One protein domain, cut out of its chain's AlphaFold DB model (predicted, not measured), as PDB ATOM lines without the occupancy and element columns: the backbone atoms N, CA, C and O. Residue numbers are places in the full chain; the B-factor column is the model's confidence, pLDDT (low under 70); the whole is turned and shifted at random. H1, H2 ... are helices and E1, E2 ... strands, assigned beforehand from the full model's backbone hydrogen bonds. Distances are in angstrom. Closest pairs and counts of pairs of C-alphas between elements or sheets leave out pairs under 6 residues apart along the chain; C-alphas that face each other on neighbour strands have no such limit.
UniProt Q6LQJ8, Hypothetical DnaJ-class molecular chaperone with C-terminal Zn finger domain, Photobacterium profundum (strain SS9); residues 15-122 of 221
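AT A GLANCE: This is residues 15 to 122 of the 221 residues of the protein "Hypothetical DnaJ-class molecular chaperone with C-terminal Zn finger domain" of Photobacterium profundum (strain SS9) (UniProt Q6LQJ8). A two-stranded antiparallel hairpin, E1 and E2, folds back beside one end of long helix H3, which runs through the core. Short helices cross H3, with H1 and H2 on one side and H4 on the other. The 108 printed residues hold four named helices and two named strands, H1 H2 H3 E1 E2 H4, mostly helix; the whole is compact, radius of gyration of the C-alphas 13.9 A, spans 45 by 30 by 23 A.

HOW THE PARTS SIT: In the hairpin of E1, residues 81 to 86, and E2, residues 89 to 94, N 82 and O 93 are within hydrogen-bond range at 2.8 A. H3, residues 55 to 77, comes closest to E1 at the C-alphas of Gln 74 and Leu 83, 5.1 A. With residues 64 to 72 alone H3 touches H4, residues 108 to 114, about perpendicular at 84 degrees, closest C-alphas Asn 68 and Tyr 113, 5.0 A. With residues 62 to 67 alone it touches H2, residues 35 to 44, closest C-alphas Leu 66 and Ile 35, 7.2 A. With residues 69 to 73 alone it touches H1, residues 19 to 28, closest C-alphas Ala 69 and Ile 19, 5.2 A. In these four helices every O i to N i+4 pair is within hydrogen-bond range.

IN THESE COORDINATES: H3 measures 32.6 A, E1 15.7 A and E2 16.0 A. H1 begins at C-alpha 19 (174.421, 178.177, 176.618); H4 ends at C-alpha 114 (168.160, 166.821, 175.120).

THE WHOLE: The printed part has no cut. The link from E2 to H4 is long; residues 97 to 102 and 122 have pLDDT under 70.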
ATOM      1  N   ASP A  15     172.781 173.970 167.818       71.31
ATOM      2  CA  ASP A  15     173.370 174.380 169.090       71.31
ATOM      3  C   ASP A  15     172.473 175.391 169.802       71.31
ATOM      4  O   ASP A  15     171.914 176.315 169.215       71.31
ATOM      5  N   ASN A  16     172.291 175.170 171.102       85.62
ATOM      6  CA  ASN A  16     171.387 175.983 171.892       85.62
ATOM      7  C   ASN A  16     172.002 177.379 172.111       85.62
ATOM      8  O   ASN A  16     173.061 177.478 172.740       85.62
ATOM      9  N   PRO A  17     171.342 178.460 171.658       88.00
ATOM     10  CA  PRO A  17     171.907 179.807 171.713       88.00
ATOM     11  C   PRO A  17     172.038 180.341 173.146       88.00
ATOM     12  O   PRO A  17     172.769 181.299 173.384       88.00
ATOM     13  N   LEU A  18     171.352 179.729 174.116       91.44
ATOM     14  CA  LEU A  18     171.317 180.196 175.499       91.44
ATOM     15  C   LEU A  18     172.465 179.659 176.358       91.44
ATOM     16  O   LEU A  18     172.618 180.112 177.487       91.44
ATOM     17  N   ILE A  19     173.306 178.754 175.846       91.31
ATOM     18  CA  ILE A  19     174.421 178.177 176.618       91.31
ATOM     19  C   ILE A  19     175.343 179.275 177.159       91.31
ATOM     20  O   ILE A  19     175.642 179.289 178.355       91.31
ATOM     21  N   TRP A  20     175.745 180.218 176.305       88.69
ATOM     22  CA  TRP A  20     176.655 181.306 176.677       88.69
ATOM     23  C   TRP A  20     176.022 182.353 177.580       88.69
ATOM     24  O   TRP A  20     176.575 182.622 178.647       88.69
ATOM     25  N   PRO A  21     174.848 182.903 177.225       91.50
ATOM     26  CA  PRO A  21     174.134 183.800 178.119       91.50
ATOM     27  C   PRO A  21     173.935 183.219 179.519       91.50
ATOM     28  O   PRO A  21     174.209 183.893 180.509       91.50
ATOM     29  N   ILE A  22     173.517 181.952 179.616       93.81
ATOM     30  CA  ILE A  22     173.238 181.314 180.902       93.81
ATOM     31  C   ILE A  22     174.519 181.133 181.712       93.81
ATOM     32  O   ILE A  22     174.528 181.481 182.890       93.81
ATOM     33  N   ILE A  23     175.612 180.624 181.131       93.19
ATOM     34  CA  ILE A  23     176.841 180.441 181.917       93.19
ATOM     35  C   ILE A  23     177.445 181.773 182.368       93.19
ATOM     36  O   ILE A  23     178.028 181.832 183.448       93.19
ATOM     37  N   THR A  24     177.294 182.839 181.580       91.25
ATOM     38  CA  THR A  24     177.707 184.189 181.980       91.25
ATOM     39  C   THR A  24     176.896 184.664 183.185       91.25
ATOM     40  O   THR A  24     177.489 185.019 184.202       91.25
ATOM     41  N   LEU A  25     175.563 184.547 183.138       93.69
ATOM     42  CA  LEU A  25     174.690 184.884 184.270       93.69
ATOM     43  C   LEU A  25     175.017 184.071 185.527       93.69
ATOM     44  O   LEU A  25     175.130 184.628 186.613       93.69
ATOM     45  N   LEU A  26     175.225 182.760 185.382       94.25
ATOM     46  CA  LEU A  26     175.545 181.877 186.505       94.25
ATOM     47  C   LEU A  26     176.934 182.136 187.103       94.25
ATOM     48  O   LEU A  26     177.189 181.772 188.244       94.25
ATOM     49  N   LYS A  27     177.856 182.748 186.359       90.81
ATOM     50  CA  LYS A  27     179.146 183.179 186.910       90.81
ATOM     51  C   LYS A  27     179.055 184.518 187.633       90.81
ATOM     52  O   LYS A  27     179.742 184.689 188.633       90.81
ATOM     53  N   GLU A  28     178.234 185.441 187.133       92.62
ATOM     54  CA  GLU A  28     177.944 186.722 187.793       92.62
ATOM     55  C   GLU A  28     177.181 186.500 189.106       92.62
ATOM     56  O   GLU A  28     177.531 187.065 190.141       92.62
ATOM     57  N   GLN A  29     176.169 185.632 189.069       94.12
ATOM     58  CA  GLN A  29     175.340 185.261 190.207       94.12
ATOM     59  C   GLN A  29     175.198 183.729 190.273       94.12
ATOM     60  O   GLN A  29     174.357 183.157 189.578       94.12
ATOM     61  N   PRO A  30     175.979 183.044 191.129       93.44
ATOM     62  CA  PRO A  30     175.996 181.579 191.185       93.44
ATOM     63  C   PRO A  30     174.733 180.904 191.720       93.44
ATOM     64  O   PRO A  30     174.544 179.720 191.462       93.44
ATOM     65  N   THR A  31     173.871 181.607 192.459       93.31
ATOM     66  CA  THR A  31     172.705 181.017 193.145       93.31
ATOM     67  C   THR A  31     171.473 181.920 193.102       93.31
ATOM     68  O   THR A  31     171.584 183.128 192.887       93.31
ATOM     69  N   GLY A  32     170.301 181.358 193.412       91.81
ATOM     70  CA  GLY A  32     169.042 182.110 193.520       91.81
ATOM     71  C   GLY A  32     168.264 182.208 192.209       91.81
ATOM     72  O   GLY A  32     167.347 183.018 192.102       91.81
ATOM     73  N   TRP A  33     168.619 181.386 191.222       95.44
ATOM     74  CA  TRP A  33     167.926 181.324 189.946       95.44
ATOM     75  C   TRP A  33     166.848 180.243 189.958       95.44
ATOM     76  O   TRP A  33     167.089 179.083 190.274       95.44
ATOM     77  N   MET A  34     165.661 180.629 189.519       94.88
ATOM     78  CA  MET A  34     164.617 179.746 189.016       94.88
ATOM     79  C   MET A  34     164.505 179.910 187.501       94.88
ATOM     80  O   MET A  34     164.896 180.934 186.935       94.88
ATOM     81  N   ILE A  35     163.895 178.938 186.832       93.75
ATOM     82  CA  ILE A  35     163.743 178.926 185.376       93.75
ATOM     83  C   ILE A  35     163.052 180.193 184.856       93.75
ATOM     84  O   ILE A  35     163.467 180.754 183.846       93.75
ATOM     85  N   HIS A  36     162.044 180.692 185.578       90.12
ATOM     86  CA  HIS A  36     161.315 181.897 185.194       90.12
ATOM     87  C   HIS A  36     162.149 183.161 185.419       90.12
ATOM     88  O   HIS A  36     162.209 183.984 184.513       90.12
ATOM     89  N   THR A  37     162.857 183.277 186.551       92.94
ATOM     90  CA  THR A  37     163.751 184.419 186.818       92.94
ATOM     91  C   THR A  37     164.903 184.480 185.817       92.94
ATOM     92  O   THR A  37     165.222 185.549 185.313       92.94
ATOM     93  N   LEU A  38     165.470 183.325 185.447       94.25
ATOM     94  CA  LEU A  38     166.525 183.238 184.441       94.25
ATOM     95  C   LEU A  38     165.985 183.618 183.055       94.25
ATOM     96  O   LEU A  38     166.631 184.341 182.303       94.25
ATOM     97  N   SER A  39     164.773 183.161 182.722       93.25
ATOM     98  CA  SER A  39     164.104 183.533 181.474       93.25
ATOM     99  C   SER A  39     163.805 185.029 181.388       93.25
ATOM    100  O   SER A  39     163.934 185.614 180.315       93.25
ATOM    101  N   GLU A  40     163.377 185.636 182.494       92.31
ATOM    102  CA  GLU A  40     163.066 187.060 182.574       92.31
ATOM    103  C   GLU A  40     164.327 187.917 182.456       92.31
ATOM    104  O   GLU A  40     164.345 188.842 181.648       92.31
ATOM    105  N   GLU A  41     165.409 187.552 183.143       93.81
ATOM    106  CA  GLU A  41     166.704 188.228 183.018       93.81
ATOM    107  C   GLU A  41     167.226 188.184 181.571       93.81
ATOM    108  O   GLU A  41     167.611 189.203 180.996       93.81
ATOM    109  N   LEU A  42     167.171 187.015 180.924       93.06
ATOM    110  CA  LEU A  42     167.583 186.866 179.522       93.06
ATOM    111  C   LEU A  42     166.719 187.694 178.562       93.06
ATOM    112  O   LEU A  42     167.224 188.182 177.546       93.06
ATOM    113  N   LYS A  43     165.432 187.877 178.877       91.50
ATOM    114  CA  LYS A  43     164.548 188.789 178.144       91.50
ATOM    115  C   LYS A  43     164.935 190.249 178.356       91.50
ATOM    116  O   LYS A  43     165.018 190.993 177.384       91.50
ATOM    117  N   GLN A  44     165.185 190.657 179.599       90.88
ATOM    118  CA  GLN A  44     165.566 192.030 179.940       90.88
ATOM    119  C   GLN A  44     166.890 192.433 179.278       90.88
ATOM    120  O   GLN A  44     167.023 193.559 178.803       90.88
ATOM    121  N   ARG A  45     167.834 191.492 179.152       89.81
ATOM    122  CA  ARG A  45     169.097 191.686 178.417       89.81
ATOM    123  C   ARG A  45     168.949 191.644 176.888       89.81
ATOM    124  O   ARG A  45     169.943 191.800 176.185       89.81
ATOM    125  N   GLY A  46     167.742 191.425 176.358       87.81
ATOM    126  CA  GLY A  46     167.469 191.371 174.917       87.81
ATOM    127  C   GLY A  46     168.024 190.131 174.207       87.81
ATOM    128  O   GLY A  46     168.074 190.102 172.981       87.81
ATOM    129  N   ILE A  47     168.446 189.115 174.963       87.69
ATOM    130  CA  ILE A  47     169.049 187.883 174.439       87.69
ATOM    131  C   ILE A  47     167.962 186.886 174.026       87.69
ATOM    132  O   ILE A  47     168.088 186.206 173.009       87.69
ATOM    133  N   LEU A  48     166.893 186.789 174.823       87.06
ATOM    134  CA  LEU A  48     165.757 185.913 174.554       87.06
ATOM    135  C   LEU A  48     164.582 186.727 174.006       87.06
ATOM    136  O   LEU A  48     163.991 187.537 174.720       87.06
ATOM    137  N   SER A  49     164.217 186.485 172.751       86.56
ATOM    138  CA  SER A  49     163.034 187.068 172.117       86.56
ATOM    139  C   SER A  49     161.813 186.151 172.236       86.56
ATOM    140  O   SER A  49     161.899 185.020 172.718       86.56
ATOM    141  N   THR A  50     160.662 186.641 171.780       87.12
ATOM    142  CA  THR A  50     159.483 185.804 171.532       87.12
ATOM    143  C   THR A  50     159.815 184.762 170.458       87.12
ATOM    144  O   THR A  50     160.375 185.111 169.417       87.12
ATOM    145  N   LEU A  51     159.511 183.495 170.732       86.50
ATOM    146  CA  LEU A  51     159.814 182.334 169.886       86.50
ATOM    147  C   LEU A  51     158.582 181.804 169.147       86.50
ATOM    148  O   LEU A  51     158.721 181.046 168.188       86.50
ATOM    149  N   ASP A  52     157.384 182.162 169.609       87.31
ATOM    150  CA  ASP A  52     156.126 181.759 168.991       87.31
ATOM    151  C   ASP A  52     155.041 182.827 169.178       87.31
ATOM    152  O   ASP A  52     155.060 183.589 170.143       87.31
ATOM    153  N   ASN A  53     154.084 182.876 168.252       86.00
ATOM    154  CA  ASN A  53     152.955 183.805 168.336       86.00
ATOM    155  C   ASN A  53     151.912 183.329 169.357       86.00
ATOM    156  O   ASN A  53     151.188 184.145 169.924       86.00
ATOM    157  N   GLU A  54     151.825 182.014 169.589       86.56
ATOM    158  CA  GLU A  54     150.938 181.438 170.597       86.56
ATOM    159  C   GLU A  54     151.613 181.466 171.984       86.56
ATOM    160  O   GLU A  54     152.661 180.838 172.157       86.56
ATOM    161  N   PRO A  55     151.026 182.127 173.005       84.44
ATOM    162  CA  PRO A  55     151.670 182.310 174.312       84.44
ATOM    163  C   PRO A  55     152.088 181.009 175.008       84.44
ATOM    164  O   PRO A  55     153.138 180.949 175.647       84.44
ATOM    165  N   GLU A  56     151.282 179.953 174.877       80.56
ATOM    166  CA  GLU A  56     151.571 178.645 175.473       80.56
ATOM    167  C   GLU A  56     152.772 177.966 174.802       80.56
ATOM    168  O   GLU A  56     153.636 177.410 175.486       80.56
ATOM    169  N   LYS A  57     152.865 178.057 173.469       83.25
ATOM    170  CA  LYS A  57     153.998 177.522 172.705       83.25
ATOM    171  C   LYS A  57     155.266 178.336 172.928       83.25
ATOM    172  O   LYS A  57     156.331 177.742 173.062       83.25
ATOM    173  N   ASP A  58     155.163 179.663 173.029       87.19
ATOM    174  CA  ASP A  58     156.297 180.530 173.378       87.19
ATOM    175  C   ASP A  58     156.887 180.126 174.732       87.19
ATOM    176  O   ASP A  58     158.089 179.873 174.848       87.19
ATOM    177  N   LEU A  59     156.031 180.000 175.753       86.00
ATOM    178  CA  LEU A  59     156.448 179.592 177.091       86.00
ATOM    179  C   LEU A  59     157.108 178.208 177.072       86.00
ATOM    180  O   LEU A  59     158.174 178.031 177.669       86.00
ATOM    181  N   PHE A  60     156.504 177.248 176.368       86.38
ATOM    182  CA  PHE A  60     157.060 175.907 176.216       86.38
ATOM    183  C   PHE A  60     158.441 175.932 175.553       86.38
ATOM    184  O   PHE A  60     159.396 175.410 176.127       86.38
ATOM    185  N   LYS A  61     158.579 176.577 174.389       89.19
ATOM    186  CA  LYS A  61     159.842 176.655 173.641       89.19
ATOM    187  C   LYS A  61     160.941 177.324 174.458       89.19
ATOM    188  O   LYS A  61     162.080 176.857 174.460       89.19
ATOM    189  N   ARG A  62     160.610 178.384 175.198       91.25
ATOM    190  CA  ARG A  62     161.556 179.059 176.098       91.25
ATOM    191  C   ARG A  62     162.006 178.140 177.224       91.25
ATOM    192  O   ARG A  62     163.206 178.019 177.456       91.25
ATOM    193  N   ASN A  63     161.073 177.463 177.893       90.56
ATOM    194  CA  ASN A  63     161.406 176.505 178.944       90.56
ATOM    195  C   ASN A  63     162.261 175.350 178.399       90.56
ATOM    196  O   ASN A  63     163.274 174.991 178.998       90.56
ATOM    197  N   PHE A  64     161.908 174.829 177.220       91.06
ATOM    198  CA  PHE A  64     162.671 173.793 176.540       91.06
ATOM    199  C   PHE A  64     164.112 174.231 176.290       91.06
ATOM    200  O   PHE A  64     165.030 173.522 176.693       91.06
ATOM    201  N   LEU A  65     164.329 175.407 175.690       93.00
ATOM    202  CA  LEU A  65     165.676 175.921 175.442       93.00
ATOM    203  C   LEU A  65     166.457 176.122 176.741       93.00
ATOM    204  O   LEU A  65     167.626 175.754 176.804       93.00
ATOM    205  N   LEU A  66     165.843 176.663 177.790       94.19
ATOM    206  CA  LEU A  66     166.539 176.872 179.059       94.19
ATOM    207  C   LEU A  66     166.966 175.544 179.692       94.19
ATOM    208  O   LEU A  66     168.142 175.362 179.992       94.19
ATOM    209  N   MET A  67     166.045 174.591 179.841       93.94
ATOM    210  CA  MET A  67     166.348 173.283 180.428       93.94
ATOM    211  C   MET A  67     167.346 172.495 179.576       93.94
ATOM    212  O   MET A  67     168.295 171.922 180.107       93.94
ATOM    213  N   ASN A  68     167.192 172.523 178.251       93.62
ATOM    214  CA  ASN A  68     168.151 171.938 177.321       93.62
ATOM    215  C   ASN A  68     169.554 172.542 177.523       93.62
ATOM    216  O   ASN A  68     170.519 171.790 177.661       93.62
ATOM    217  N   ALA A  69     169.679 173.871 177.612       94.12
ATOM    218  CA  ALA A  69     170.962 174.532 177.842       94.12
ATOM    219  C   ALA A  69     171.562 174.167 179.205       94.12
ATOM    220  O   ALA A  69     172.748 173.856 179.280       94.12
ATOM    221  N   LEU A  70     170.755 174.144 180.270       94.50
ATOM    222  CA  LEU A  70     171.199 173.785 181.620       94.50
ATOM    223  C   LEU A  70     171.725 172.346 181.680       94.50
ATOM    224  O   LEU A  70     172.804 172.108 182.221       94.50
ATOM    225  N   TYR A  71     171.026 171.386 181.072       92.50
ATOM    226  CA  TYR A  71     171.504 170.004 181.024       92.50
ATOM    227  C   TYR A  71     172.786 169.854 180.208       92.50
ATOM    228  O   TYR A  71     173.666 169.077 180.593       92.50
ATOM    229  N   GLN A  72     172.918 170.593 179.105       90.56
ATOM    230  CA  GLN A  72     174.155 170.609 178.331       90.56
ATOM    231  C   GLN A  72     175.310 171.229 179.131       90.56
ATOM    232  O   GLN A  72     176.385 170.636 179.203       90.56
ATOM    233  N   LEU A  73     175.085 172.369 179.791       92.12
ATOM    234  CA  LEU A  73     176.069 173.024 180.654       92.12
ATOM    235  C   LEU A  73     176.524 172.106 181.791       92.12
ATOM    236  O   LEU A  73     177.716 172.028 182.068       92.12
ATOM    237  N   GLN A  74     175.608 171.353 182.397       90.88
ATOM    238  CA  GLN A  74     175.930 170.407 183.464       90.88
ATOM    239  C   GLN A  74     176.980 169.369 183.028       90.88
ATOM    240  O   GLN A  74     177.899 169.072 183.785       90.88
ATOM    241  N   GLU A  75     176.897 168.860 181.794       88.25
ATOM    242  CA  GLU A  75     177.916 167.960 181.229       88.25
ATOM    243  C   GLU A  75     179.230 168.669 180.896       88.25
ATOM    244  O   GLU A  75     180.305 168.080 181.045       88.25
ATOM    245  N   MET A  76     179.154 169.911 180.412       88.62
ATOM    246  CA  MET A  76     180.334 170.675 180.004       88.62
ATOM    247  C   MET A  76     181.206 171.087 181.183       88.62
ATOM    248  O   MET A  76     182.427 171.089 181.062       88.62
ATOM    249  N   LEU A  77     180.574 171.433 182.302       89.31
ATOM    250  CA  LEU A  77     181.225 171.981 183.488       89.31
ATOM    251  C   LEU A  77     181.953 170.922 184.324       89.31
ATOM    252  O   LEU A  77     182.861 171.251 185.087       89.31
ATOM    253  N   LEU A  78     181.604 169.645 184.152       86.50
ATOM    254  CA  LEU A  78     182.291 168.548 184.821       86.50
ATOM    255  C   LEU A  78     183.669 168.237 184.200       86.50
ATOM    256  O   LEU A  78     183.802 168.213 182.967       86.50
ATOM    257  N   PRO A  79     184.666 167.869 185.033       86.00
ATOM    258  CA  PRO A  79     184.545 167.587 186.471       86.00
ATOM    259  C   PRO A  79     184.706 168.808 187.391       86.00
ATOM    260  O   PRO A  79     184.463 168.663 188.582       86.00
ATOM    261  N   GLU A  80     185.102 169.973 186.878       86.12
ATOM    262  CA  GLU A  80     185.561 171.124 187.674       86.12
ATOM    263  C   GLU A  80     184.445 171.826 188.468       86.12
ATOM    264  O   GLU A  80     184.623 172.206 189.630       86.12
ATOM    265  N   GLN A  81     183.283 172.007 187.845       90.12
ATOM    266  CA  GLN A  81     182.138 172.709 188.416       90.12
ATOM    267  C   GLN A  81     180.884 171.836 188.343       90.12
ATOM    268  O   GLN A  81     180.698 171.044 187.420       90.12
ATOM    269  N   TRP A  82     180.015 171.989 189.338       91.69
ATOM    270  CA  TRP A  82     178.706 171.356 189.387       91.69
ATOM    271  C   TRP A  82     177.620 172.389 189.104       91.69
ATOM    272  O   TRP A  82     177.594 173.460 189.713       91.69
ATOM    273  N   LEU A  83     176.713 172.037 188.194       93.56
ATOM    274  CA  LEU A  83     175.497 172.791 187.925       93.56
ATOM    275  C   LEU A  83     174.295 171.996 188.429       93.56
ATOM    276  O   LEU A  83     174.017 170.897 187.940       93.56
ATOM    277  N   GLN A  84     173.557 172.571 189.371       90.81
ATOM    278  CA  GLN A  84     172.231 172.094 189.732       90.81
ATOM    279  C   GLN A  84     171.245 172.595 188.674       90.81
ATOM    280  O   GLN A  84     171.052 173.796 188.518       90.81
ATOM    281  N   ALA A  85     170.683 171.673 187.891       90.88
ATOM    282  CA  ALA A  85     169.817 171.969 186.749       90.88
ATOM    283  C   ALA A  85     168.344 171.654 187.068       90.88
ATOM    284  O   ALA A  85     167.691 170.895 186.354       90.88
ATOM    285  N   GLN A  86     167.828 172.188 188.178       87.06
ATOM    286  CA  GLN A  86     166.430 172.018 188.578       87.06
ATOM    287  C   GLN A  86     165.670 173.314 188.325       87.06
ATOM    288  O   GLN A  86     166.138 174.389 188.675       87.06
ATOM    289  N   ALA A  87     164.466 173.231 187.757       85.88
ATOM    290  CA  ALA A  87     163.719 174.422 187.349       85.88
ATOM    291  C   ALA A  87     163.462 175.424 188.494       85.88
ATOM    292  O   ALA A  87     163.339 176.618 188.239       85.88
ATOM    293  N   MET A  88     163.369 174.953 189.739       88.00
ATOM    294  CA  MET A  88     163.145 175.790 190.926       88.00
ATOM    295  C   MET A  88     164.433 176.133 191.683       88.00
ATOM    296  O   MET A  88     164.384 176.929 192.613       88.00
ATOM    297  N   ASP A  89     165.559 175.527 191.317       90.69
ATOM    298  CA  ASP A  89     166.830 175.752 191.994       90.69
ATOM    299  C   ASP A  89     167.995 175.518 191.028       90.69
ATOM    300  O   ASP A  89     168.439 174.389 190.796       90.69
ATOM    301  N   ILE A  90     168.449 176.608 190.411       94.38
ATOM    302  CA  ILE A  90     169.557 176.619 189.464       94.38
ATOM    303  C   ILE A  90     170.763 177.253 190.148       94.38
ATOM    304  O   ILE A  90     170.739 178.431 190.519       94.38
ATOM    305  N   GLN A  91     171.826 176.465 190.307       93.94
ATOM    306  CA  GLN A  91     173.022 176.895 191.029       93.94
ATOM    307  C   GLN A  91     174.306 176.381 190.389       93.94
ATOM    308  O   GLN A  91     174.411 175.203 190.048       93.94
ATOM    309  N   LEU A  92     175.306 177.251 190.293       94.62
ATOM    310  CA  LEU A  92     176.664 176.912 189.892       94.62
ATOM    311  C   LEU A  92     177.569 176.866 191.126       94.62
ATOM    312  O   LEU A  92     177.649 177.821 191.893       94.62
ATOM    313  N   SER A  93     178.289 175.764 191.313       91.75
ATOM    314  CA  SER A  93     179.208 175.574 192.441       91.75
ATOM    315  C   SER A  93     180.486 174.856 192.010       91.75
ATOM    316  O   SER A  93     180.548 174.232 190.950       91.75
ATOM    317  N   HIS A  94     181.539 174.944 192.824       88.88
ATOM    318  CA  HIS A  94     182.735 174.127 192.622       88.88
ATOM    319  C   HIS A  94     182.445 172.670 192.970       88.88
ATOM    320  O   HIS A  94     181.830 172.374 193.997       88.88
ATOM    321  N   ASN A  95     182.930 171.744 192.148       85.12
ATOM    322  CA  ASN A  95     182.736 170.324 192.398       85.12
ATOM    323  C   ASN A  95     183.833 169.779 193.330       85.12
ATOM    324  O   ASN A  95     184.737 169.063 192.907       85.12
ATOM    325  N   LEU A  96     183.777 170.159 194.610       71.44
ATOM    326  CA  LEU A  96     184.782 169.785 195.619       71.44
ATOM    327  C   LEU A  96     184.665 168.320 196.083       71.44
ATOM    328  O   LEU A  96     185.602 167.787 196.670       71.44
ATOM    329  N   SER A  97     183.536 167.664 195.793       60.34
ATOM    330  CA  SER A  97     183.257 166.272 196.159       60.34
ATOM    331  C   SER A  97     182.685 165.510 194.963       60.34
ATOM    332  O   SER A  97     181.467 165.432 194.796       60.34
ATOM    333  N   SER A  98     183.554 164.875 194.167       56.16
ATOM    334  CA  SER A  98     183.153 164.040 193.017       56.16
ATOM    335  C   SER A  98     182.184 162.894 193.356       56.16
ATOM    336  O   SER A  98     181.587 162.322 192.447       56.16
ATOM    337  N   ASN A  99     182.009 162.546 194.636       56.84
ATOM    338  CA  ASN A  99     181.164 161.424 195.050       56.84
ATOM    339  C   ASN A  99     179.671 161.763 195.200       56.84
ATOM    340  O   ASN A  99     178.860 160.854 195.070       56.84
ATOM    341  N   ASN A 100     179.294 163.028 195.433       60.31
ATOM    342  CA  ASN A 100     177.877 163.397 195.628       60.31
ATOM    343  C   ASN A 100     177.240 164.037 194.386       60.31
ATOM    344  O   ASN A 100     176.027 163.973 194.215       60.31
ATOM    345  N   ASN A 101     178.053 164.620 193.505       66.69
ATOM    346  CA  ASN A 101     177.593 165.375 192.344       66.69
ATOM    347  C   ASN A 101     177.842 164.576 191.059       66.69
ATOM    348  O   ASN A 101     178.828 164.793 190.350       66.69
ATOM    349  N   GLN A 102     176.957 163.617 190.783       68.94
ATOM    350  CA  GLN A 102     176.978 162.805 189.565       68.94
ATOM    351  C   GLN A 102     175.757 163.102 188.695       68.94
ATOM    352  O   GLN A 102     174.642 163.259 189.191       68.94
ATOM    353  N   ILE A 103     175.960 163.157 187.379       77.38
ATOM    354  CA  ILE A 103     174.852 163.286 186.430       77.38
ATOM    355  C   ILE A 103     174.097 161.961 186.388       77.38
ATOM    356  O   ILE A 103     174.663 160.920 186.047       77.38
ATOM    357  N   ALA A 104     172.798 162.013 186.672       75.00
ATOM    358  CA  ALA A 104     171.892 160.907 186.407       75.00
ATOM    359  C   ALA A 104     171.650 160.803 184.893       75.00
ATOM    360  O   ALA A 104     170.707 161.373 184.352       75.00
ATOM    361  N   PHE A 105     172.523 160.088 184.180       70.69
ATOM    362  CA  PHE A 105     172.387 159.896 182.729       70.69
ATOM    363  C   PHE A 105     171.121 159.119 182.337       70.69
ATOM    364  O   PHE A 105     170.650 159.267 181.215       70.69
ATOM    365  N   ASN A 106     170.545 158.354 183.269       70.25
ATOM    366  CA  ASN A 106     169.280 157.637 183.093       70.25
ATOM    367  C   ASN A 106     168.067 158.446 183.591       70.25
ATOM    368  O   ASN A 106     167.073 157.853 184.004       70.25
ATOM    369  N   ASP A 107     168.159 159.778 183.615       77.19
ATOM    370  CA  ASP A 107     167.031 160.662 183.913       77.19
ATOM    371  C   ASP A 107     166.148 160.832 182.658       77.19
ATOM    372  O   ASP A 107     166.582 161.454 181.681       77.19
ATOM    373  N   PRO A 108     164.900 160.325 182.663       76.38
ATOM    374  CA  PRO A 108     163.989 160.477 181.535       76.38
ATOM    375  C   PRO A 108     163.696 161.948 181.198       76.38
ATOM    376  O   PRO A 108     163.447 162.278 180.037       76.38
ATOM    377  N   LEU A 109     163.717 162.845 182.193       79.88
ATOM    378  CA  LEU A 109     163.477 164.273 181.975       79.88
ATOM    379  C   LEU A 109     164.633 164.899 181.195       79.88
ATOM    380  O   LEU A 109     164.424 165.663 180.253       79.88
ATOM    381  N   ARG A 110     165.863 164.526 181.547       87.62
ATOM    382  CA  ARG A 110     167.065 164.916 180.810       87.62
ATOM    383  C   ARG A 110     167.004 164.437 179.360       87.62
ATOM    384  O   ARG A 110     167.256 165.228 178.453       87.62
ATOM    385  N   GLU A 111     166.655 163.171 179.133       84.94
ATOM    386  CA  GLU A 111     166.516 162.612 177.781       84.94
ATOM    387  C   GLU A 111     165.486 163.396 176.954       84.94
ATOM    388  O   GLU A 111     165.745 163.738 175.796       84.94
ATOM    389  N   TYR A 112     164.357 163.755 177.572       86.00
ATOM    390  CA  TYR A 112     163.329 164.578 176.946       86.00
ATOM    391  C   TYR A 112     163.871 165.937 176.483       86.00
ATOM    392  O   TYR A 112     163.711 166.288 175.312       86.00
ATOM    393  N   TYR A 113     164.533 166.693 177.365       88.75
ATOM    394  CA  TYR A 113     165.020 168.031 177.021       88.75
ATOM    395  C   TYR A 113     166.226 168.011 176.080       88.75
ATOM    396  O   TYR A 113     166.420 168.970 175.341       88.75
ATOM    397  N   LEU A 114     167.035 166.947 176.057       88.00
ATOM    398  CA  LEU A 114     168.160 166.821 175.120       88.00
ATOM    399  C   LEU A 114     167.733 166.393 173.703       88.00
ATOM    400  O   LEU A 114     168.522 166.521 172.763       88.00
ATOM    401  N   ASN A 115     166.500 165.916 173.522       86.31
ATOM    402  CA  ASN A 115     165.972 165.519 172.223       86.31
ATOM    403  C   ASN A 115     165.244 166.679 171.524       86.31
ATOM    404  O   ASN A 115     164.072 166.943 171.780       86.31
ATOM    405  N   TRP A 116     165.921 167.320 170.568       86.44
ATOM    406  CA  TRP A 116     165.382 168.438 169.783       86.44
ATOM    407  C   TRP A 116     164.102 168.124 168.996       86.44
ATOM    408  O   TRP A 116     163.351 169.044 168.701       86.44
ATOM    409  N   LYS A 117     163.770 166.851 168.731       83.12
ATOM    410  CA  LYS A 117     162.467 166.499 168.130       83.12
ATOM    411  C   LYS A 117     161.278 166.914 169.005       83.12
ATOM    412  O   LYS A 117     160.179 167.079 168.490       83.12
ATOM    413  N   ASN A 118     161.497 167.080 170.309       83.50
ATOM    414  CA  ASN A 118     160.476 167.529 171.251       83.50
ATOM    415  C   ASN A 118     160.276 169.054 171.232       83.50
ATOM    416  O   ASN A 118     159.278 169.522 171.770       83.50
ATOM    417  N   TYR A 119     161.196 169.822 170.634       85.31
ATOM    418  CA  TYR A 119     161.122 171.286 170.580       85.31
ATOM    419  C   TYR A 119     160.002 171.783 169.657       85.31
ATOM    420  O   TYR A 119     159.240 172.669 170.037       85.31
ATOM    421  N   ASP A 120     159.882 171.176 168.473       77.88
ATOM    422  CA  ASP A 120     158.880 171.527 167.455       77.88
ATOM    423  C   ASP A 120     157.620 170.648 167.515       77.88
ATOM    424  O   ASP A 120     156.758 170.726 166.638       77.88
ATOM    425  N   ALA A 121     157.500 169.793 168.536       73.75
ATOM    426  CA  ALA A 121     156.301 168.992 168.733       73.75
ATOM    427  C   ALA A 121     155.080 169.903 168.958       73.75
ATOM    428  O   ALA A 121     155.168 170.938 169.618       73.75
ATOM    429  N   ASP A 122     153.925 169.524 168.411       69.62
ATOM    430  CA  ASP A 122     152.700 170.293 168.624       69.62
ATOM    431  C   ASP A 122     152.219 170.203 170.088       69.62
ATOM    432  O   ASP A 122     152.563 169.282 170.835       69.62
TER     433      ASP A 122